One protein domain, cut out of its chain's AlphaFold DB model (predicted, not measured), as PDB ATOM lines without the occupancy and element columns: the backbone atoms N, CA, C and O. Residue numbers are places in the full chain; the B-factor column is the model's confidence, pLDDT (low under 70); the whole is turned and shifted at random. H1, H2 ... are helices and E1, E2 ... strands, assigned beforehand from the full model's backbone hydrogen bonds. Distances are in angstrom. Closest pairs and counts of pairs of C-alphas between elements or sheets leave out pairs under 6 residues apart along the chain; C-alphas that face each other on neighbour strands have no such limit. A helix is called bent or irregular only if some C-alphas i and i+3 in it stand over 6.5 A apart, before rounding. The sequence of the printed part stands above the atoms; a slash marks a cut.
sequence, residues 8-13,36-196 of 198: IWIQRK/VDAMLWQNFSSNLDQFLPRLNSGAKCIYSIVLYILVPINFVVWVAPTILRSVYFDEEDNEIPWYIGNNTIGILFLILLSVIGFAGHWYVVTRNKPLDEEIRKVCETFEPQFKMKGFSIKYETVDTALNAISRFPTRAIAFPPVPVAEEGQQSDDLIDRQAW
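Overview. This is residues 8 to 13 and 36 to 196 of the 198 residues of the protein "Hypothetical protein" of Proboscia inermis (UniProt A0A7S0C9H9). A small three-stranded sheet and H1 sit beside one end of the very long helix H3, while H2a, the first arm of bent H2, runs side by side with H3 farther along. This makes a long rod; residues 83 to 97 stick out at one end, and residues 181 to 196, with H4, at the other. The printed part has 167 residues, mostly helix, in the order E1 H1 H2 H3 E2 E3 H4; the sheet, E1 E3 E2, is antiparallel. It is extended, with a radius of gyration of the C-alphas of 29.1 A and spans of 113 by 37 by 23 A.

Arrangement. E3, residues 170 to 175, is the inner strand; E1, residues 8 to 10, pairs with it through N 9 and O 173, 2.7 A. E2, residues 154 to 158, forms a hairpin with E3, with N 156 and O 172 at 2.9 A. H3, residues 95 to 147, stands at the sheet's level, at a height of 1.4 A; its closest C-alphas to E2 are Arg 136 and Tyr 155, 6.1 A. H3 is irregular, with C-alphas 141 and 144 7.2 A apart. H1, residues 38 to 48, touches residues 135 to 145 of H3 at a steep tilt of 39 degrees, opposite ways, closest at C-alphas Leu 48 and Ile 135, 6.5 A. H2, residues 57 to 88, was assigned as one helix by its hydrogen bonds but is bent, with C-alphas 77 and 80 6.7 A apart; its arms are H2a, 57 to 77, and H2b, 80 to 88. H2a touches residues 109 to 127 of H3 at a shallow tilt of 9 degrees, opposite ways, closest at C-alphas Gly 58 and Val 124, 5.3 A. H2b and H4, residues 188 to 194, touch no helix. O i to N i+4 pairs are within hydrogen-bond range throughout H1 and H2b, in 15 of 17 in H2a, 45 of 49 in H3 and 1 of 3 in H4, which has 1 of 4 O i to N i+3 pairs.

Along the chain. E1 begins at C-alpha 8 (125.059, 145.876, 99.855). H3 measures 73.2 A, to C-alpha 147 (118.995, 154.218, 111.874); H2a measures 29.7 A. H4 ends at C-alpha 194 (86.143, 173.551, 109.327).

Size, cuts and confidence. The farthest C-alphas, Asp 93 and Trp 196, are 113.0 A apart. Residues 14 to 35 are not printed, a gap of 25.1 A between C-alphas 13 and 36. The links E2 to E3 and E3 to H4 are long. The pLDDT is under 70 in residues 8 to 13, 89 to 100, 157 to 172 and 180 to 196.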
ATOM      1  N   ILE A   8     124.602 147.181  99.369       54.00
ATOM      2  CA  ILE A   8     125.059 145.876  99.855       54.00
ATOM      3  C   ILE A   8     126.577 145.874 100.030       54.00
ATOM      4  O   ILE A   8     127.334 146.088  99.084       54.00
ATOM      5  N   TRP A   9     127.017 145.594 101.249       59.09
ATOM      6  CA  TRP A   9     128.387 145.261 101.606       59.09
ATOM      7  C   TRP A   9     128.502 143.737 101.556       59.09
ATOM      8  O   TRP A   9     128.209 143.001 102.498       59.09
ATOM      9  N   ILE A  10     128.800 143.256 100.353       57.50
ATOM     10  CA  ILE A  10     128.924 141.833 100.050       57.50
ATOM     11  C   ILE A  10     130.364 141.428 100.324       57.50
ATOM     12  O   ILE A  10     131.292 142.149  99.952       57.50
ATOM     13  N   GLN A  11     130.561 140.231 100.870       53.06
ATOM     14  CA  GLN A  11     131.826 139.521 100.737       53.06
ATOM     15  C   GLN A  11     132.188 139.415  99.239       53.06
ATOM     16  O   GLN A  11     131.693 138.528  98.537       53.06
ATOM     17  N   ARG A  12     133.003 140.343  98.707       45.66
ATOM     18  CA  ARG A  12     133.314 140.377  97.270       45.66
ATOM     19  C   ARG A  12     133.941 139.045  96.862       45.66
ATOM     20  O   ARG A  12     134.980 138.642  97.384       45.66
ATOM     21  N   LYS A  13     133.360 138.397  95.847       46.47
ATOM     22  CA  LYS A  13     134.068 137.410  95.021       46.47
ATOM     23  C   LYS A  13     135.120 138.152  94.200       46.47
ATOM     24  O   LYS A  13     134.927 138.404  93.013       46.47
ATOM     25  N   VAL A  36     126.703 158.471 107.049       83.88
ATOM     26  CA  VAL A  36     127.451 157.743 108.082       83.88
ATOM     27  C   VAL A  36     128.840 158.356 108.206       83.88
ATOM     28  O   VAL A  36     129.606 158.407 107.236       83.88
ATOM     29  N   ASP A  37     129.160 158.848 109.396       87.56
ATOM     30  CA  ASP A  37     130.459 159.428 109.710       87.56
ATOM     31  C   ASP A  37     131.568 158.369 109.681       87.56
ATOM     32  O   ASP A  37     131.340 157.169 109.851       87.56
ATOM     33  N   ALA A  38     132.799 158.818 109.431       85.38
ATOM     34  CA  ALA A  38     133.946 157.923 109.310       85.38
ATOM     35  C   ALA A  38     134.238 157.168 110.618       85.38
ATOM     36  O   ALA A  38     134.670 156.021 110.565       85.38
ATOM     37  N   MET A  39     133.960 157.782 111.774       88.88
ATOM     38  CA  MET A  39     134.203 157.184 113.087       88.88
ATOM     39  C   MET A  39     133.212 156.052 113.382       88.88
ATOM     40  O   MET A  39     133.636 154.959 113.756       88.88
ATOM     41  N   LEU A  40     131.912 156.267 113.146       89.00
ATOM     42  CA  LEU A  40     130.890 155.218 113.231       89.00
ATOM     43  C   LEU A  40     131.219 154.042 112.309       89.00
ATOM     44  O   LEU A  40     131.158 152.886 112.732       89.00
ATOM     45  N   TRP A  41     131.622 154.335 111.069       88.06
ATOM     46  CA  TRP A  41     132.027 153.305 110.116       88.06
ATOM     47  C   TRP A  41     133.258 152.523 110.587       88.06
ATOM     48  O   TRP A  41     133.235 151.297 110.570       88.06
ATOM     49  N   GLN A  42     134.304 153.210 111.055       86.38
ATOM     50  CA  GLN A  42     135.538 152.580 111.526       86.38
ATOM     51  C   GLN A  42     135.306 151.706 112.767       86.38
ATOM     52  O   GLN A  42     135.862 150.612 112.872       86.38
ATOM     53  N   ASN A  43     134.458 152.156 113.694       89.06
ATOM     54  CA  ASN A  43     134.080 151.370 114.865       89.06
ATOM     55  C   ASN A  43     133.302 150.116 114.457       89.06
ATOM     56  O   ASN A  43     133.593 149.023 114.944       89.06
ATOM     57  N   PHE A  44     132.345 150.251 113.538       89.62
ATOM     58  CA  PHE A  44     131.592 149.123 112.996       89.62
ATOM     59  C   PHE A  44     132.512 148.114 112.287       89.62
ATOM     60  O   PHE A  44     132.498 146.925 112.617       89.62
ATOM     61  N   SER A  45     133.374 148.578 111.375       84.62
ATOM     62  CA  SER A  45     134.288 147.716 110.618       84.62
ATOM     63  C   SER A  45     135.315 147.031 111.520       84.62
ATOM     64  O   SER A  45     135.552 145.837 111.374       84.62
ATOM     65  N   SER A  46     135.868 147.738 112.512       86.06
ATOM     66  CA  SER A  46     136.841 147.167 113.449       86.06
ATOM     67  C   SER A  46     136.253 146.054 114.319       86.06
ATOM     68  O   SER A  46     136.982 145.129 114.676       86.06
ATOM     69  N   ASN A  47     134.968 146.132 114.684       88.31
ATOM     70  CA  ASN A  47     134.306 145.062 115.434       88.31
ATOM     71  C   ASN A  47     134.067 143.832 114.550       88.31
ATOM     72  O   ASN A  47     134.237 142.702 114.999       88.31
ATOM     73  N   LEU A  48     133.736 144.039 113.276       84.44
ATOM     74  CA  LEU A  48     133.559 142.950 112.315       84.44
ATOM     75  C   LEU A  48     134.882 142.264 111.960       84.44
ATOM     76  O   LEU A  48     134.927 141.033 111.890       84.44
ATOM     77  N   ASP A  49     135.969 143.024 111.809       82.69
ATOM     78  CA  ASP A  49     137.307 142.523 111.461       82.69
ATOM     79  C   ASP A  49     137.840 141.465 112.447       82.69
ATOM     80  O   ASP A  49     138.691 140.653 112.086       82.69
ATOM     81  N   GLN A  50     137.306 141.392 113.669       83.69
ATOM     82  CA  GLN A  50     137.643 140.334 114.630       83.69
ATOM     83  C   GLN A  50     137.096 138.953 114.220       83.69
ATOM     84  O   GLN A  50     137.689 137.913 114.534       83.69
ATOM     85  N   PHE A  51     135.969 138.921 113.506       83.88
ATOM     86  CA  PHE A  51     135.239 137.698 113.157       83.88
ATOM     87  C   PHE A  51     135.470 137.279 111.702       83.88
ATOM     88  O   PHE A  51     135.598 136.086 111.410       83.88
ATOM     89  N   LEU A  52     135.591 138.245 110.789       76.38
ATOM     90  CA  LEU A  52     135.687 138.001 109.346       76.38
ATOM     91  C   LEU A  52     136.861 137.098 108.919       76.38
ATOM     92  O   LEU A  52     136.634 136.191 108.114       76.38
ATOM     93  N   PRO A  53     138.090 137.233 109.459       75.31
ATOM     94  CA  PRO A  53     139.209 136.363 109.087       75.31
ATOM     95  C   PRO A  53     139.026 134.905 109.525       75.31
ATOM     96  O   PRO A  53     139.648 134.001 108.957       75.31
ATOM     97  N   ARG A  54     138.189 134.669 110.544       76.31
ATOM     98  CA  ARG A  54     137.934 133.341 111.123       76.31
ATOM     99  C   ARG A  54     136.896 132.557 110.318       76.31
ATOM    100  O   ARG A  54     136.900 131.321 110.380       76.31
ATOM    101  N   LEU A  55     136.068 133.249 109.532       74.19
ATOM    102  CA  LEU A  55     135.101 132.642 108.621       74.19
ATOM    103  C   LEU A  55     135.795 131.728 107.609       74.19
ATOM    104  O   LEU A  55     136.844 132.050 107.050       74.19
ATOM    105  N   ASN A  56     135.185 130.573 107.341       70.88
ATOM    106  CA  ASN A  56     135.661 129.586 106.362       70.88
ATOM    107  C   ASN A  56     137.076 129.031 106.630       70.88
ATOM    108  O   ASN A  56     137.645 128.358 105.768       70.88
ATOM    109  N   SER A  57     137.649 129.239 107.821       72.56
ATOM    110  CA  SER A  57     138.917 128.614 108.231       72.56
ATOM    111  C   SER A  57     138.856 127.081 108.139       72.56
ATOM    112  O   SER A  57     139.793 126.451 107.649       72.56
ATOM    113  N   GLY A  58     137.709 126.484 108.482       70.19
ATOM    114  CA  GLY A  58     137.457 125.051 108.308       70.19
ATOM    115  C   GLY A  58     137.530 124.580 106.850       70.19
ATOM    116  O   GLY A  58     138.063 123.507 106.580       70.19
ATOM    117  N   ALA A  59     137.087 125.405 105.895       73.06
ATOM    118  CA  ALA A  59     137.114 125.058 104.474       73.06
ATOM    119  C   ALA A  59     138.555 124.968 103.951       73.06
ATOM    120  O   ALA A  59     138.871 124.080 103.164       73.06
ATOM    121  N   LYS A  60     139.450 125.839 104.444       70.19
ATOM    122  CA  LYS A  60     140.889 125.793 104.126       70.19
ATOM    123  C   LYS A  60     141.535 124.490 104.600       70.19
ATOM    124  O   LYS A  60     142.377 123.938 103.893       70.19
ATOM    125  N   CYS A  61     141.131 123.992 105.770       77.00
ATOM    126  CA  CYS A  61     141.629 122.732 106.322       77.00
ATOM    127  C   CYS A  61     141.218 121.537 105.449       77.00
ATOM    128  O   CYS A  61     142.078 120.795 104.979       77.00
ATOM    129  N   ILE A  62     139.922 121.414 105.139       77.44
ATOM    130  CA  ILE A  62     139.394 120.337 104.282       77.44
ATOM    131  C   ILE A  62     140.046 120.376 102.901       77.44
ATOM    132  O   ILE A  62     140.478 119.350 102.386       77.44
ATOM    133  N   TYR A  63     140.173 121.568 102.321       77.75
ATOM    134  CA  TYR A  63     140.835 121.744 101.037       77.75
ATOM    135  C   TYR A  63     142.293 121.262 101.067       77.75
ATOM    136  O   TYR A  63     142.731 120.558 100.161       77.75
ATOM    137  N   SER A  64     143.029 121.596 102.131       79.12
ATOM    138  CA  SER A  64     144.417 121.160 102.307       79.12
ATOM    139  C   SER A  64     144.518 119.637 102.442       79.12
ATOM    140  O   SER A  64     145.402 119.039 101.839       79.12
ATOM    141  N   ILE A  65     143.586 118.995 103.155       82.94
ATOM    142  CA  ILE A  65     143.512 117.527 103.247       82.94
ATOM    143  C   ILE A  65     143.288 116.911 101.861       82.94
ATOM    144  O   ILE A  65     144.013 116.003 101.463       82.94
ATOM    145  N   VAL A  66     142.321 117.415 101.091       81.88
ATOM    146  CA  VAL A  66     142.039 116.879  99.751       81.88
ATOM    147  C   VAL A  66     143.254 117.041  98.833       81.88
ATOM    148  O   VAL A  66     143.675 116.075  98.199       81.88
ATOM    149  N   LEU A  67     143.847 118.237  98.789       82.75
ATOM    150  CA  LEU A  67     144.938 118.552  97.868       82.75
ATOM    151  C   LEU A  67     146.246 117.833  98.217       82.75
ATOM    152  O   LEU A  67     146.918 117.340  97.318       82.75
ATOM    153  N   TYR A  68     146.628 117.795  99.495       84.25
ATOM    154  CA  TYR A  68     147.940 117.281  99.902       84.25
ATOM    155  C   TYR A  68     147.927 115.815 100.328       84.25
ATOM    156  O   TYR A  68     148.992 115.212 100.408       84.25
ATOM    157  N   ILE A  69     146.756 115.234 100.604       84.69
ATOM    158  CA  ILE A  69     146.648 113.841 101.056       84.69
ATOM    159  C   ILE A  69     145.928 113.006  99.999       84.69
ATOM    160  O   ILE A  69     146.511 112.074  99.452       84.69
ATOM    161  N   LEU A  70     144.685 113.351  99.654       83.06
ATOM    162  CA  LEU A  70     143.874 112.492  98.782       83.06
ATOM    163  C   LEU A  70     144.358 112.474  97.331       83.06
ATOM    164  O   LEU A  70     144.358 111.410  96.716       83.06
ATOM    165  N   VAL A  71     144.779 113.618  96.783       82.88
ATOM    166  CA  VAL A  71     145.280 113.690  95.399       82.88
ATOM    167  C   VAL A  71     146.570 112.872  95.215       82.88
ATOM    168  O   VAL A  71     146.592 112.036  94.310       82.88
ATOM    169  N   PRO A  72     147.615 113.002  96.063       84.75
ATOM    170  CA  PRO A  72     148.803 112.154  95.959       84.75
ATOM    171  C   PRO A  72     148.510 110.666  96.152       84.75
ATOM    172  O   PRO A  72     149.042 109.844  95.410       84.75
ATOM    173  N   ILE A  73     147.636 110.309  97.101       84.31
ATOM    174  CA  ILE A  73     147.237 108.909  97.311       84.31
ATOM    175  C   ILE A  73     146.562 108.355  96.056       84.31
ATOM    176  O   ILE A  73     146.914 107.267  95.610       84.31
ATOM    177  N   ASN A  74     145.637 109.104  95.449       82.44
ATOM    178  CA  ASN A  74     144.992 108.677  94.209       82.44
ATOM    179  C   ASN A  74     146.010 108.485  93.076       82.44
ATOM    180  O   ASN A  74     145.962 107.483  92.366       82.44
ATOM    181  N   PHE A  75     146.973 109.401  92.953       82.56
ATOM    182  CA  PHE A  75     148.019 109.286  91.946       82.56
ATOM    183  C   PHE A  75     148.856 108.009  92.127       82.56
ATOM    184  O   PHE A  75     149.059 107.277  91.165       82.56
ATOM    185  N   VAL A  76     149.292 107.702  93.352       83.25
ATOM    186  CA  VAL A  76     150.126 106.520  93.642       83.25
ATOM    187  C   VAL A  76     149.345 105.210  93.523       83.25
ATOM    188  O   VAL A  76     149.888 104.223  93.037       83.25
ATOM    189  N   VAL A  77     148.087 105.181  93.966       79.50
ATOM    190  CA  VAL A  77     147.282 103.948  94.019       79.50
ATOM    191  C   VAL A  77     146.640 103.619  92.673       79.50
ATOM    192  O   VAL A  77     146.456 102.447  92.362       79.50
ATOM    193  N   TRP A  78     146.290 104.630  91.875       76.62
ATOM    194  CA  TRP A  78     145.449 104.440  90.692       76.62
ATOM    195  C   TRP A  78     146.144 104.851  89.393       76.62
ATOM    196  O   TRP A  78     146.213 104.069  88.443       76.62
ATOM    197  N   VAL A  79     146.719 106.054  89.352       78.88
ATOM    198  CA  VAL A  79     147.307 106.609  88.120       78.88
ATOM    199  C   VAL A  79     148.653 105.956  87.798       78.88
ATOM    200  O   VAL A  79     148.849 105.472  86.686       78.88
ATOM    201  N   ALA A  80     149.569 105.885  88.765       82.19
ATOM    202  CA  ALA A  80     150.910 105.344  88.557       82.19
ATOM    203  C   ALA A  80     150.911 103.853  88.155       82.19
ATOM    204  O   ALA A  80     151.594 103.525  87.186       82.19
ATOM    205  N   PRO A  81     150.131 102.950  88.784       78.25
ATOM    206  CA  PRO A  81     150.090 101.544  88.380       78.25
ATOM    207  C   PRO A  81     149.474 101.345  86.995       78.25
ATOM    208  O   PRO A  81     149.915 100.472  86.256       78.25
ATOM    209  N   THR A  82     148.494 102.175  86.622       77.56
ATOM    210  CA  THR A  82     147.889 102.156  85.283       77.56
ATOM    211  C   THR A  82     148.912 102.545  84.213       77.56
ATOM    212  O   THR A  82     149.054 101.830  83.226       77.56
ATOM    213  N   ILE A  83     149.681 103.617  84.442       79.81
ATOM    214  CA  ILE A  83     150.745 104.059  83.523       79.81
ATOM    215  C   ILE A  83     151.887 103.036  83.460       79.81
ATOM    216  O   ILE A  83     152.380 102.721  82.382       79.81
ATOM    217  N   LEU A  84     152.323 102.499  84.605       80.50
ATOM    218  CA  LEU A  84     153.378 101.482  84.638       80.50
ATOM    219  C   LEU A  84     152.942 100.216  83.895       80.50
ATOM    220  O   LEU A  84     153.732  99.641  83.155       80.50
ATOM    221  N   ARG A  85     151.678  99.807  84.035       72.06
ATOM    222  CA  ARG A  85     151.149  98.662  83.294       72.06
ATOM    223  C   ARG A  85     151.151  98.907  81.787       72.06
ATOM    224  O   ARG A  85     151.673  98.066  81.071       72.06
ATOM    225  N   SER A  86     150.660 100.060  81.327       74.00
ATOM    226  CA  SER A  86     150.610 100.380  79.892       74.00
ATOM    227  C   SER A  86     151.985 100.530  79.233       74.00
ATOM    228  O   SER A  86     152.080 100.490  78.016       74.00
ATOM    229  N   VAL A  87     153.042 100.778  80.017       77.88
ATOM    230  CA  VAL A  87     154.404 100.987  79.497       77.88
ATOM    231  C   VAL A  87     155.258  99.718  79.558       77.88
ATOM    232  O   VAL A  87     156.128  99.549  78.709       77.88
ATOM    233  N   TYR A  88     155.053  98.846  80.552       74.38
ATOM    234  CA  TYR A  88     155.981  97.742  80.845       74.38
ATOM    235  C   TYR A  88     155.416  96.331  80.633       74.38
ATOM    236  O   TYR A  88     156.195  95.380  80.688       74.38
ATOM    237  N   PHE A  89     154.108  96.160  80.424       66.88
ATOM    238  CA  PHE A  89     153.488  94.839  80.298       66.88
ATOM    239  C   PHE A  89     152.690  94.736  78.992       66.88
ATOM    240  O   PHE A  89     151.731  95.481  78.812       66.88
ATOM    241  N   ASP A  90     153.077  93.802  78.115       61.94
ATOM    242  CA  ASP A  90     152.302  93.425  76.923       61.94
ATOM    243  C   ASP A  90     150.966  92.772  77.334       61.94
ATOM    244  O   ASP A  90     150.891  92.021  78.309       61.94
ATOM    245  N   GLU A  91     149.901  93.111  76.607       60.31
ATOM    246  CA  GLU A  91     148.490  93.057  77.034       60.31
ATOM    247  C   GLU A  91     147.864  91.651  77.206       60.31
ATOM    248  O   GLU A  91     146.712  91.545  77.617       60.31
ATOM    249  N   GLU A  92     148.572  90.546  76.963       55.38
ATOM    250  CA  GLU A  92     147.880  89.374  76.400       55.38
ATOM    251  C   GLU A  92     147.000  88.482  77.306       55.38
ATOM    252  O   GLU A  92     146.092  87.879  76.751       55.38
ATOM    253  N   ASP A  93     147.120  88.398  78.646       55.72
ATOM    254  CA  ASP A  93     146.436  87.271  79.348       55.72
ATOM    255  C   ASP A  93     145.673  87.546  80.665       55.72
ATOM    256  O   ASP A  93     145.107  86.622  81.246       55.72
ATOM    257  N   ASN A  94     145.580  88.782  81.178       56.66
ATOM    258  CA  ASN A  94     144.906  89.043  82.476       56.66
ATOM    259  C   ASN A  94     144.183  90.404  82.556       56.66
ATOM    260  O   ASN A  94     144.373  91.183  83.503       56.66
ATOM    261  N   GLU A  95     143.367  90.733  81.557       60.00
ATOM    262  CA  GLU A  95     142.698  92.043  81.471       60.00
ATOM    263  C   GLU A  95     141.459  92.170  82.370       60.00
ATOM    264  O   GLU A  95     141.297  93.162  83.086       60.00
ATOM    265  N   ILE A  96     140.595  91.150  82.390       58.38
ATOM    266  CA  ILE A  96     139.260  91.232  83.011       58.38
ATOM    267  C   ILE A  96     139.325  91.424  84.543       58.38
ATOM    268  O   ILE A  96     138.661  92.335  85.050       58.38
ATOM    269  N   PRO A  97     140.128  90.658  85.317       63.47
ATOM    270  CA  PRO A  97     140.183  90.817  86.774       63.47
ATOM    271  C   PRO A  97     140.765  92.169  87.198       63.47
ATOM    272  O   PRO A  97     140.337  92.759  88.192       63.47
ATOM    273  N   TRP A  98     141.728  92.684  86.429       66.81
ATOM    274  CA  TRP A  98     142.377  93.955  86.724       66.81
ATOM    275  C   TRP A  98     141.483  95.146  86.392       66.81
ATOM    276  O   TRP A  98     141.360  96.053  87.212       66.81
ATOM    277  N   TYR A  99     140.809  95.129  85.240       65.44
ATOM    278  CA  TYR A  99     139.882  96.191  84.854       65.44
ATOM    279  C   TYR A  99     138.719  96.313  85.846       65.44
ATOM    280  O   TYR A  99     138.355  97.420  86.248       65.44
ATOM    281  N   ILE A 100     138.169  95.185  86.308       69.81
ATOM    282  CA  ILE A 100     137.113  95.171  87.331       69.81
ATOM    283  C   ILE A 100     137.649  95.730  88.657       69.81
ATOM    284  O   ILE A 100     137.048  96.652  89.211       69.81
ATOM    285  N   GLY A 101     138.807  95.252  89.129       71.00
ATOM    286  CA  GLY A 101     139.417  95.730  90.374       71.00
ATOM    287  C   GLY A 101     139.742  97.228  90.357       71.00
ATOM    288  O   GLY A 101     139.430  97.945  91.309       71.00
ATOM    289  N   ASN A 102     140.297  97.730  89.251       71.00
ATOM    290  CA  ASN A 102     140.688  99.131  89.111       71.00
ATOM    291  C   ASN A 102     139.469 100.071  89.034       71.00
ATOM    292  O   ASN A 102     139.489 101.168  89.601       71.00
ATOM    293  N   ASN A 103     138.375  99.627  88.402       75.12
ATOM    294  CA  ASN A 103     137.107 100.360  88.386       75.12
ATOM    295  C   ASN A 103     136.427 100.379  89.760       75.12
ATOM    296  O   ASN A 103     135.928 101.422  90.179       75.12
ATOM    297  N   THR A 104     136.435  99.262  90.497       79.75
ATOM    298  CA  THR A 104     135.879  99.223  91.859       79.75
ATOM    299  C   THR A 104     136.625 100.178  92.795       79.75
ATOM    300  O   THR A 104     135.985 100.922  93.537       79.75
ATOM    301  N   ILE A 105     137.961 100.234  92.719       79.31
ATOM    302  CA  ILE A 105     138.777 101.187  93.494       79.31
ATOM    303  C   ILE A 105     138.438 102.639  93.117       79.31
ATOM    304  O   ILE A 105     138.276 103.479  94.005       79.31
ATOM    305  N   GLY A 106     138.264 102.933  91.824       77.81
ATOM    306  CA  GLY A 106     137.851 104.257  91.350       77.81
ATOM    307  C   GLY A 106     136.484 104.689  91.894       77.81
ATOM    308  O   GLY A 106     136.338 105.804  92.398       77.81
ATOM    309  N   ILE A 107     135.493 103.791  91.875       83.81
ATOM    310  CA  ILE A 107     134.155 104.047  92.433       83.81
ATOM    311  C   ILE A 107     134.234 104.295  93.944       83.81
ATOM    312  O   ILE A 107     133.667 105.273  94.436       83.81
ATOM    313  N   LEU A 108     134.974 103.465  94.686       83.88
ATOM    314  CA  LEU A 108     135.169 103.644  96.129       83.88
ATOM    315  C   LEU A 108     135.848 104.980  96.455       83.88
ATOM    316  O   LEU A 108     135.475 105.641  97.424       83.88
ATOM    317  N   PHE A 109     136.795 105.420  95.625       82.88
ATOM    318  CA  PHE A 109     137.442 106.719  95.779       82.88
ATOM    319  C   PHE A 109     136.472 107.888  95.546       82.88
ATOM    320  O   PHE A 109     136.476 108.852  96.315       82.88
ATOM    321  N   LEU A 110     135.598 107.806  94.537       83.12
ATOM    322  CA  LEU A 110     134.559 108.817  94.307       83.12
ATOM    323  C   LEU A 110     133.547 108.879  95.460       83.12
ATOM    324  O   LEU A 110     133.148 109.972  95.873       83.12
ATOM    325  N   ILE A 111     133.170 107.724  96.018       87.81
ATOM    326  CA  ILE A 111     132.321 107.649  97.215       87.81
ATOM    327  C   ILE A 111     133.029 108.318  98.398       87.81
ATOM    328  O   ILE A 111     132.441 109.177  99.052       87.81
ATOM    329  N   LEU A 112     134.304 107.998  98.635       86.25
ATOM    330  CA  LEU A 112     135.100 108.603  99.704       86.25
ATOM    331  C   LEU A 112     135.193 110.130  99.555       86.25
ATOM    332  O   LEU A 112     134.965 110.855 100.523       86.25
ATOM    333  N   LEU A 113     135.465 110.633  98.346       83.94
ATOM    334  CA  LEU A 113     135.476 112.072  98.068       83.94
ATOM    335  C   LEU A 113     134.119 112.725  98.335       83.94
ATOM    336  O   LEU A 113     134.069 113.829  98.876       83.94
ATOM    337  N   SER A 114     133.026 112.045  97.991       82.88
ATOM    338  CA  SER A 114     131.667 112.539  98.230       82.88
ATOM    339  C   SER A 114     131.363 112.631  99.727       82.88
ATOM    340  O   SER A 114     130.861 113.654 100.193       82.88
ATOM    341  N   VAL A 115     131.745 111.609 100.503       88.19
ATOM    342  CA  VAL A 115     131.603 111.590 101.969       88.19
ATOM    343  C   VAL A 115     132.432 112.698 102.617       88.19
ATOM    344  O   VAL A 115     131.915 113.446 103.444       88.19
ATOM    345  N   ILE A 116     133.697 112.857 102.217       84.69
ATOM    346  CA  ILE A 116     134.577 113.918 102.730       84.69
ATOM    347  C   ILE A 116     134.044 115.300 102.344       84.69
ATOM    348  O   ILE A 116     134.071 116.217 103.164       84.69
ATOM    349  N   GLY A 117     133.520 115.455 101.127       79.75
ATOM    350  CA  GLY A 117     132.878 116.685 100.676       79.75
ATOM    351  C   GLY A 117     131.667 117.050 101.534       79.75
ATOM    352  O   GLY A 117     131.560 118.188 101.988       79.75
ATOM    353  N   PHE A 118     130.792 116.080 101.815       82.25
ATOM    354  CA  PHE A 118     129.602 116.286 102.638       82.25
ATOM    355  C   PHE A 118     129.948 116.574 104.106       82.25
ATOM    356  O   PHE A 118     129.509 117.581 104.663       82.25
ATOM    357  N   ALA A 119     130.796 115.743 104.721       83.50
ATOM    358  CA  ALA A 119     131.255 115.936 106.094       83.50
ATOM    359  C   ALA A 119     132.014 117.262 106.251       83.50
ATOM    360  O   ALA A 119     131.829 117.991 107.226       83.50
ATOM    361  N   GLY A 120     132.829 117.609 105.255       80.56
ATOM    362  CA  GLY A 120     133.546 118.870 105.204       80.56
ATOM    363  C   GLY A 120     132.609 120.072 105.103       80.56
ATOM    364  O   GLY A 120     132.768 121.042 105.844       80.56
ATOM    365  N   HIS A 121     131.593 120.005 104.242       78.12
ATOM    366  CA  HIS A 121     130.566 121.040 104.153       78.12
ATOM    367  C   HIS A 121     129.850 121.236 105.499       78.12
ATOM    368  O   HIS A 121     129.799 122.357 106.008       78.12
ATOM    369  N   TRP A 122     129.392 120.147 106.123       80.44
ATOM    370  CA  TRP A 122     128.727 120.185 107.427       80.44
ATOM    371  C   TRP A 122     129.607 120.794 108.528       80.44
ATOM    372  O   TRP A 122     129.158 121.629 109.320       80.44
ATOM    373  N   TYR A 123     130.887 120.418 108.554       81.19
ATOM    374  CA  TYR A 123     131.871 120.968 109.483       81.19
ATOM    375  C   TYR A 123     132.037 122.483 109.309       81.19
ATOM    376  O   TYR A 123     132.042 123.220 110.297       81.19
ATOM    377  N   VAL A 124     132.139 122.964 108.065       79.25
ATOM    378  CA  VAL A 124     132.258 124.399 107.760       79.25
ATOM    379  C   VAL A 124     131.020 125.164 108.209       79.25
ATOM    380  O   VAL A 124     131.161 126.211 108.838       79.25
ATOM    381  N   VAL A 125     129.823 124.641 107.937       78.56
ATOM    382  CA  VAL A 125     128.558 125.261 108.362       78.56
ATOM    383  C   VAL A 125     128.493 125.354 109.886       78.56
ATOM    384  O   VAL A 125     128.284 126.434 110.435       78.56
ATOM    385  N   THR A 126     128.776 124.253 110.582       82.31
ATOM    386  CA  THR A 126     128.687 124.191 112.048       82.31
ATOM    387  C   THR A 126     129.710 125.108 112.723       82.31
ATOM    388  O   THR A 126     129.401 125.757 113.718       82.31
ATOM    389  N   ARG A 127     130.927 125.210 112.173       82.69
ATOM    390  CA  ARG A 127     131.973 126.113 112.683       82.69
ATOM    391  C   ARG A 127     131.688 127.583 112.409       82.69
ATOM    392  O   ARG A 127     132.092 128.425 113.206       82.69
ATOM    393  N   ASN A 128     131.032 127.889 111.296       83.00
ATOM    394  CA  ASN A 128     130.705 129.260 110.937       83.00
ATOM    395  C   ASN A 128     129.471 129.789 111.684       83.00
ATOM    396  O   ASN A 128     129.437 130.977 111.979       83.00
ATOM    397  N   LYS A 129     128.510 128.930 112.052       84.19
ATOM    398  CA  LYS A 129     127.288 129.324 112.772       84.19
ATOM    399  C   LYS A 129     127.518 130.244 113.990       84.19
ATOM    400  O   LYS A 129     126.885 131.293 114.037       84.19
ATOM    401  N   PRO A 130     128.426 129.942 114.943       87.31
ATOM    402  CA  PRO A 130     128.672 130.852 116.065       87.31
ATOM    403  C   PRO A 130     129.290 132.186 115.622       87.31
ATOM    404  O   PRO A 130     128.994 133.218 116.207       87.31
ATOM    405  N   LEU A 131     130.117 132.202 114.570       86.06
ATOM    406  CA  LEU A 131     130.657 133.452 114.019       86.06
ATOM    407  C   LEU A 131     129.558 134.286 113.352       86.06
ATOM    408  O   LEU A 131     129.576 135.508 113.452       86.06
ATOM    409  N   ASP A 132     128.597 133.632 112.699       85.44
ATOM    410  CA  ASP A 132     127.432 134.284 112.102       85.44
ATOM    411  C   ASP A 132     126.539 134.936 113.160       85.44
ATOM    412  O   ASP A 132     126.046 136.044 112.952       85.44
ATOM    413  N   GLU A 133     126.371 134.286 114.312       89.19
ATOM    414  CA  GLU A 133     125.666 134.856 115.463       89.19
ATOM    415  C   GLU A 133     126.400 136.081 116.029       89.19
ATOM    416  O   GLU A 133     125.764 137.100 116.285       89.19
ATOM    417  N   GLU A 134     127.728 136.035 116.162       90.56
ATOM    418  CA  GLU A 134     128.512 137.192 116.624       90.56
ATOM    419  C   GLU A 134     128.460 138.369 115.637       90.56
ATOM    420  O   GLU A 134     128.249 139.512 116.041       90.56
ATOM    421  N   ILE A 135     128.556 138.112 114.329       88.00
ATOM    422  CA  ILE A 135     128.412 139.157 113.301       88.00
ATOM    423  C   ILE A 135     127.017 139.788 113.357       88.00
ATOM    424  O   ILE A 135     126.885 141.011 113.237       88.00
ATOM    425  N   ARG A 136     125.975 138.976 113.579       89.44
ATOM    426  CA  ARG A 136     124.606 139.474 113.746       89.44
ATOM    427  C   ARG A 136     124.492 140.386 114.968       89.44
ATOM    428  O   ARG A 136     123.959 141.482 114.828       89.44
ATOM    429  N   LYS A 137     125.062 139.999 116.113       92.38
ATOM    430  CA  LYS A 137     125.083 140.835 117.329       92.38
ATOM    431  C   LYS A 137     125.784 142.171 117.101       92.38
ATOM    432  O   LYS A 137     125.300 143.200 117.570       92.38
ATOM    433  N   VAL A 138     126.901 142.188 116.368       91.25
ATOM    434  CA  VAL A 138     127.570 143.446 115.992       91.25
ATOM    435  C   VAL A 138     126.631 144.315 115.153       91.25
ATOM    436  O   VAL A 138     126.462 145.494 115.453       91.25
ATOM    437  N   CYS A 139     125.958 143.745 114.151       89.75
ATOM    438  CA  CYS A 139     124.986 144.487 113.344       89.75
ATOM    439  C   CYS A 139     123.836 145.054 114.195       89.75
ATOM    440  O   CYS A 139     123.515 146.231 114.059       89.75
ATOM    441  N   GLU A 140     123.267 144.262 115.106       92.31
ATOM    442  CA  GLU A 140     122.198 144.689 116.022       92.31
ATOM    443  C   GLU A 140     122.664 145.800 116.977       92.31
ATOM    444  O   GLU A 140     121.947 146.773 117.200       92.31
ATOM    445  N   THR A 141     123.896 145.713 117.486       94.38
ATOM    446  CA  THR A 141     124.477 146.715 118.396       94.38
ATOM    447  C   THR A 141     124.633 148.082 117.722       94.38
ATOM    448  O   THR A 141     124.413 149.122 118.345       94.38
ATOM    449  N   PHE A 142     125.012 148.098 116.442       91.50
ATOM    450  CA  PHE A 142     125.214 149.329 115.673       91.50
ATOM    451  C   PHE A 142     123.949 149.813 114.949       91.50
ATOM    452  O   PHE A 142     123.906 150.964 114.506       91.50
ATOM    453  N   GLU A 143     122.900 148.990 114.864       91.56
ATOM    454  CA  GLU A 143     121.662 149.320 114.153       91.56
ATOM    455  C   GLU A 143     121.028 150.654 114.599       91.56
ATOM    456  O   GLU A 143     120.675 151.445 113.721       91.56
ATOM    457  N   PRO A 144     120.918 150.991 115.902       92.19
ATOM    458  CA  PRO A 144     120.327 152.261 116.326       92.19
ATOM    459  C   PRO A 144     121.086 153.476 115.783       92.19
ATOM    460  O   PRO A 144     120.476 154.450 115.349       92.19
ATOM    461  N   GLN A 145     122.419 153.404 115.762       91.12
ATOM    462  CA  GLN A 145     123.276 154.500 115.307       91.12
ATOM    463  C   GLN A 145     123.155 154.700 113.792       91.12
ATOM    464  O   GLN A 145     123.075 155.832 113.325       91.12
ATOM    465  N   PHE A 146     123.063 153.610 113.025       88.94
ATOM    466  CA  PHE A 146     122.820 153.679 111.582       88.94
ATOM    467  C   PHE A 146     121.397 154.159 111.259       88.94
ATOM    468  O   PHE A 146     121.231 154.958 110.335       88.94
ATOM    469  N   LYS A 147     120.386 153.764 112.050       89.38
ATOM    470  CA  LYS A 147     118.995 154.218 111.874       89.38
ATOM    471  C   LYS A 147     118.870 155.729 112.026       89.38
ATOM    472  O   LYS A 147     118.201 156.357 111.211       89.38
ATOM    473  N   MET A 148     119.586 156.327 112.981       88.88
ATOM    474  CA  MET A 148     119.670 157.791 113.123       88.88
ATOM    475  C   MET A 148     120.292 158.484 111.900       88.88
ATOM    476  O   MET A 148     120.079 159.674 111.694       88.88
ATOM    477  N   LYS A 149     121.067 157.759 111.082       87.62
ATOM    478  CA  LYS A 149     121.641 158.243 109.816       87.62
ATOM    479  C   LYS A 149     120.793 157.881 108.590       87.62
ATOM    480  O   LYS A 149     121.248 158.099 107.470       87.62
ATOM    481  N   GLY A 150     119.596 157.328 108.790       85.69
ATOM    482  CA  GLY A 150     118.672 156.953 107.720       85.69
ATOM    483  C   GLY A 150     118.914 155.570 107.113       85.69
ATOM    484  O   GLY A 150     118.357 155.280 106.061       85.69
ATOM    485  N   PHE A 151     119.707 154.700 107.746       83.81
ATOM    486  CA  PHE A 151     120.000 153.353 107.236       83.81
ATOM    487  C   PHE A 151     119.680 152.271 108.276       83.81
ATOM    488  O   PHE A 151     120.017 152.402 109.444       83.81
ATOM    489  N   SER A 152     119.055 151.168 107.872       83.19
ATOM    490  CA  SER A 152     118.990 149.949 108.694       83.19
ATOM    491  C   SER A 152     120.164 149.037 108.334       83.19
ATOM    492  O   SER A 152     120.751 149.186 107.266       83.19
ATOM    493  N   ILE A 153     120.533 148.111 109.220       81.62
ATOM    494  CA  ILE A 153     121.568 147.106 108.964       81.62
ATOM    495  C   ILE A 153     120.886 145.744 108.909       81.62
ATOM    496  O   ILE A 153     120.236 145.333 109.867       81.62
ATOM    497  N   LYS A 154     121.049 145.024 107.801       77.25
ATOM    498  CA  LYS A 154     120.566 143.650 107.648       77.25
ATOM    499  C   LYS A 154     121.737 142.727 107.381       77.25
ATOM    500  O   LYS A 154     122.420 142.873 106.372       77.25
ATOM    501  N   TYR A 155     121.951 141.771 108.275       80.62
ATOM    502  CA  TYR A 155     122.889 140.685 108.042       80.62
ATOM    503  C   TYR A 155     122.157 139.495 107.430       80.62
ATOM    504  O   TYR A 155     121.297 138.893 108.072       80.62
ATOM    505  N   GLU A 156     122.517 139.153 106.199       70.25
ATOM    506  CA  GLU A 156     121.972 138.010 105.482       70.25
ATOM    507  C   GLU A 156     123.077 136.987 105.222       70.25
ATOM    508  O   GLU A 156     124.072 137.229 104.529       70.25
ATOM    509  N   THR A 157     122.878 135.799 105.778       67.31
ATOM    510  CA  THR A 157     123.535 134.585 105.317       67.31
ATOM    511  C   THR A 157     122.695 134.067 104.160       67.31
ATOM    512  O   THR A 157     121.536 133.711 104.369       67.31
ATOM    513  N   VAL A 158     123.235 134.040 102.937       55.19
ATOM    514  CA  VAL A 158     122.563 133.352 101.827       55.19
ATOM    515  C   VAL A 158     122.665 131.856 102.101       55.19
ATOM    516  O   VAL A 158     123.556 131.167 101.599       55.19
ATOM    517  N   ASP A 159     121.764 131.370 102.944       44.56
ATOM    518  CA  ASP A 159     121.432 129.965 103.006       44.56
ATOM    519  C   ASP A 159     120.561 129.676 101.787       44.56
ATOM    520  O   ASP A 159     119.429 130.133 101.669       44.56
ATOM    521  N   THR A 160     121.130 128.912 100.854       44.06
ATOM    522  CA  THR A 160     120.372 127.930 100.070       44.06
ATOM    523  C   THR A 160     119.050 128.419  99.462       44.06
ATOM    524  O   THR A 160     117.978 128.037  99.917       44.06
ATOM    525  N   ALA A 161     119.100 129.164  98.356       30.14
ATOM    526  CA  ALA A 161     117.997 129.157  97.395       30.14
ATOM    527  C   ALA A 161     118.504 129.467  95.974       30.14
ATOM    528  O   ALA A 161     118.937 130.572  95.663       30.14
ATOM    529  N   LEU A 162     118.424 128.460  95.102       28.86
ATOM    530  CA  LEU A 162     118.246 128.584  93.646       28.86
ATOM    531  C   LEU A 162     119.399 128.971  92.704       28.86
ATOM    532  O   LEU A 162     119.180 128.884  91.502       28.86
ATOM    533  N   ASN A 163     120.626 129.260  93.145       33.94
ATOM    534  CA  ASN A 163     121.752 129.394  92.200       33.94
ATOM    535  C   ASN A 163     122.864 128.382  92.493       33.94
ATOM    536  O   ASN A 163     123.788 128.634  93.266       33.94
ATOM    537  N   ALA A 164     122.772 127.231  91.820       33.34
ATOM    538  CA  ALA A 164     123.615 126.030  91.893       33.34
ATOM    539  C   ALA A 164     125.122 126.220  91.574       33.34
ATOM    540  O   ALA A 164     125.823 125.261  91.256       33.34
ATOM    541  N   ILE A 165     125.653 127.444  91.655       39.66
ATOM    542  CA  ILE A 165     127.025 127.792  91.261       39.66
ATOM    543  C   ILE A 165     127.878 128.251  92.464       39.66
ATOM    544  O   ILE A 165     129.108 128.225  92.391       39.66
ATOM    545  N   SER A 166     127.295 128.627  93.615       37.84
ATOM    546  CA  SER A 166     128.085 128.957  94.817       37.84
ATOM    547  C   SER A 166     128.170 127.789  95.801       37.84
ATOM    548  O   SER A 166     127.267 127.565  96.595       37.84
ATOM    549  N   ARG A 167     129.313 127.091  95.808       44.84
ATOM    550  CA  ARG A 167     129.649 126.018  96.769       44.84
ATOM    551  C   ARG A 167     129.903 126.500  98.213       44.84
ATOM    552  O   ARG A 167     130.286 125.698  99.057       44.84
ATOM    553  N   PHE A 168     129.725 127.791  98.503       47.69
ATOM    554  CA  PHE A 168     130.025 128.387  99.808       47.69
ATOM    555  C   PHE A 168     128.939 129.385 100.227       47.69
ATOM    556  O   PHE A 168     128.472 130.138  99.364       47.69
ATOM    557  N   PRO A 169     128.578 129.429 101.526       51.09
ATOM    558  CA  PRO A 169     127.623 130.400 102.048       51.09
ATOM    559  C   PRO A 169     128.175 131.804 101.812       51.09
ATOM    560  O   PRO A 169     129.253 132.160 102.301       51.09
ATOM    561  N   THR A 170     127.463 132.572 100.992       61.41
ATOM    562  CA  THR A 170     127.806 133.967 100.712       61.41
ATOM    563  C   THR A 170     127.132 134.822 101.772       61.41
ATOM    564  O   THR A 170     125.939 134.671 102.019       61.41
ATOM    565  N   ARG A 171     127.904 135.689 102.422       69.75
ATOM    566  CA  ARG A 171     127.409 136.605 103.451       69.75
ATOM    567  C   ARG A 171     127.317 138.006 102.880       69.75
ATOM    568  O   ARG A 171     128.232 138.454 102.181       69.75
ATOM    569  N   ALA A 172     126.223 138.681 103.189       68.94
ATOM    570  CA  ALA A 172     125.988 140.056 102.804       68.94
ATOM    571  C   ALA A 172     125.506 140.851 104.014       68.94
ATOM    572  O   ALA A 172     124.675 140.390 104.792       68.94
ATOM    573  N   ILE A 173     126.029 142.062 104.158       73.19
ATOM    574  CA  ILE A 173     125.487 143.065 105.064       73.19
ATOM    575  C   ILE A 173     124.857 144.131 104.179       73.19
ATOM    576  O   ILE A 173     125.549 144.817 103.429       73.19
ATOM    577  N   ALA A 174     123.538 144.232 104.203       72.81
ATOM    578  CA  ALA A 174     122.800 145.237 103.461       72.81
ATOM    579  C   ALA A 174     122.476 146.437 104.352       72.81
ATOM    580  O   ALA A 174     122.139 146.289 105.525       72.81
ATOM    581  N   PHE A 175     122.520 147.618 103.749       76.69
ATOM    582  CA  PHE A 175     122.139 148.892 104.336       76.69
ATOM    583  C   PHE A 175     120.939 149.467 103.574       76.69
ATOM    584  O   PHE A 175     121.116 150.333 102.708       76.69
ATOM    585  N   PRO A 176     119.720 148.934 103.774       74.56
ATOM    586  CA  PRO A 176     118.527 149.540 103.203       74.56
ATOM    587  C   PRO A 176     118.256 150.909 103.851       74.56
ATOM    588  O   PRO A 176     118.476 151.062 105.058       74.56
ATOM    589  N   PRO A 177     117.763 151.896 103.086       76.44
ATOM    590  CA  PRO A 177     117.313 153.156 103.662       76.44
ATOM    591  C   PRO A 177     116.124 152.911 104.599       76.44
ATOM    592  O   PRO A 177     115.269 152.062 104.332       76.44
ATOM    593  N   VAL A 178     116.075 153.640 105.711       78.56
ATOM    594  CA  VAL A 178     114.898 153.672 106.584       78.56
ATOM    595  C   VAL A 178     113.874 154.572 105.897       78.56
ATOM    596  O   VAL A 178     114.204 155.728 105.625       78.56
ATOM    597  N   PRO A 179     112.663 154.082 105.579       70.12
ATOM    598  CA  PRO A 179     111.628 154.951 105.048       70.12
ATOM    599  C   PRO A 179     111.374 156.046 106.082       70.12
ATOM    600  O   PRO A 179     111.019 155.756 107.225       70.12
ATOM    601  N   VAL A 180     111.615 157.295 105.688       64.31
ATOM    602  CA  VAL A 180     111.166 158.450 106.459       64.31
ATOM    603  C   VAL A 180     109.651 158.309 106.498       64.31
ATOM    604  O   VAL A 180     109.011 158.338 105.446       64.31
ATOM    605  N   ALA A 181     109.086 158.038 107.675       56.22
ATOM    606  CA  ALA A 181     107.652 158.195 107.841       56.22
ATOM    607  C   ALA A 181     107.357 159.636 107.423       56.22
ATOM    608  O   ALA A 181     108.017 160.547 107.919       56.22
ATOM    609  N   GLU A 182     106.461 159.834 106.459       48.25
ATOM    610  CA  GLU A 182     105.965 161.162 106.115       48.25
ATOM    611  C   GLU A 182     105.237 161.707 107.355       48.25
ATOM    612  O   GLU A 182     104.025 161.565 107.513       48.25
ATOM    613  N   GLU A 183     105.991 162.262 108.303       45.69
ATOM    614  CA  GLU A 183     105.454 163.086 109.370       45.69
ATOM    615  C   GLU A 183     104.920 164.355 108.708       45.69
ATOM    616  O   GLU A 183     105.667 165.269 108.369       45.69
ATOM    617  N   GLY A 184     103.603 164.384 108.507       47.19
ATOM    618  CA  GLY A 184     102.853 165.625 108.365       47.19
ATOM    619  C   GLY A 184     102.775 166.196 106.954       47.19
ATOM    620  O   GLY A 184     103.274 167.283 106.689       47.19
ATOM    621  N   GLN A 185     102.010 165.544 106.081       41.75
ATOM    622  CA  GLN A 185     101.299 166.260 105.017       41.75
ATOM    623  C   GLN A 185      99.819 165.868 105.011       41.75
ATOM    624  O   GLN A 185      99.239 165.505 103.995       41.75
ATOM    625  N   GLN A 186      99.206 165.889 106.199       46.50
ATOM    626  CA  GLN A 186      97.763 165.723 106.358       46.50
ATOM    627  C   GLN A 186      97.267 166.359 107.672       46.50
ATOM    628  O   GLN A 186      96.759 165.674 108.553       46.50
ATOM    629  N   SER A 187      97.420 167.679 107.838       48.09
ATOM    630  CA  SER A 187      96.613 168.410 108.838       48.09
ATOM    631  C   SER A 187      96.231 169.848 108.492       48.09
ATOM    632  O   SER A 187      95.391 170.388 109.202       48.09
ATOM    633  N   ASP A 188      96.743 170.460 107.419       49.97
ATOM    634  CA  ASP A 188      96.370 171.855 107.109       49.97
ATOM    635  C   ASP A 188      95.125 171.971 106.208       49.97
ATOM    636  O   ASP A 188      94.332 172.893 106.378       49.97
ATOM    637  N   ASP A 189      94.827 170.973 105.365       49.19
ATOM    638  CA  ASP A 189      93.618 170.986 104.512       49.19
ATOM    639  C   ASP A 189      92.311 170.632 105.256       49.19
ATOM    640  O   ASP A 189      91.211 170.827 104.728       49.19
ATOM    641  N   LEU A 190      92.397 170.100 106.482       49.19
ATOM    642  CA  LEU A 190      91.226 169.776 107.313       49.19
ATOM    643  C   LEU A 190      90.864 170.895 108.299       49.19
ATOM    644  O   LEU A 190      89.702 170.984 108.695       49.19
ATOM    645  N   ILE A 191      91.808 171.780 108.635       50.69
ATOM    646  CA  ILE A 191      91.534 172.955 109.472       50.69
ATOM    647  C   ILE A 191      90.872 174.061 108.633       50.69
ATOM    648  O   ILE A 191      89.911 174.678 109.095       50.69
ATOM    649  N   ASP A 192      91.259 174.225 107.363       46.94
ATOM    650  CA  ASP A 192      90.615 175.210 106.482       46.94
ATOM    651  C   ASP A 192      89.192 174.813 106.056       46.94
ATOM    652  O   ASP A 192      88.356 175.680 105.817       46.94
ATOM    653  N   ARG A 193      88.832 173.522 106.036       47.25
ATOM    654  CA  ARG A 193      87.442 173.116 105.735       47.25
ATOM    655  C   ARG A 193      86.481 173.289 106.911       47.25
ATOM    656  O   ARG A 193      85.302 173.540 106.685       47.25
ATOM    657  N   GLN A 194      86.967 173.240 108.152       48.56
ATOM    658  CA  GLN A 194      86.143 173.551 109.327       48.56
ATOM    659  C   GLN A 194      85.954 175.060 109.555       48.56
ATOM    660  O   GLN A 194      84.987 175.449 110.209       48.56
ATOM    661  N   ALA A 195      86.804 175.913 108.976       50.53
ATOM    662  CA  ALA A 195      86.666 177.368 109.052       50.53
ATOM    663  C   ALA A 195      85.596 177.952 108.099       50.53
ATOM    664  O   ALA A 195      85.165 179.087 108.305       50.53
ATOM    665  N   TRP A 196      85.125 177.189 107.101       46.94
ATOM    666  CA  TRP A 196      84.156 177.657 106.089       46.94
ATOM    667  C   TRP A 196      82.771 176.992 106.129       46.94
ATOM    668  O   TRP A 196      81.966 177.254 105.241       46.94
TER     669      TRP A 196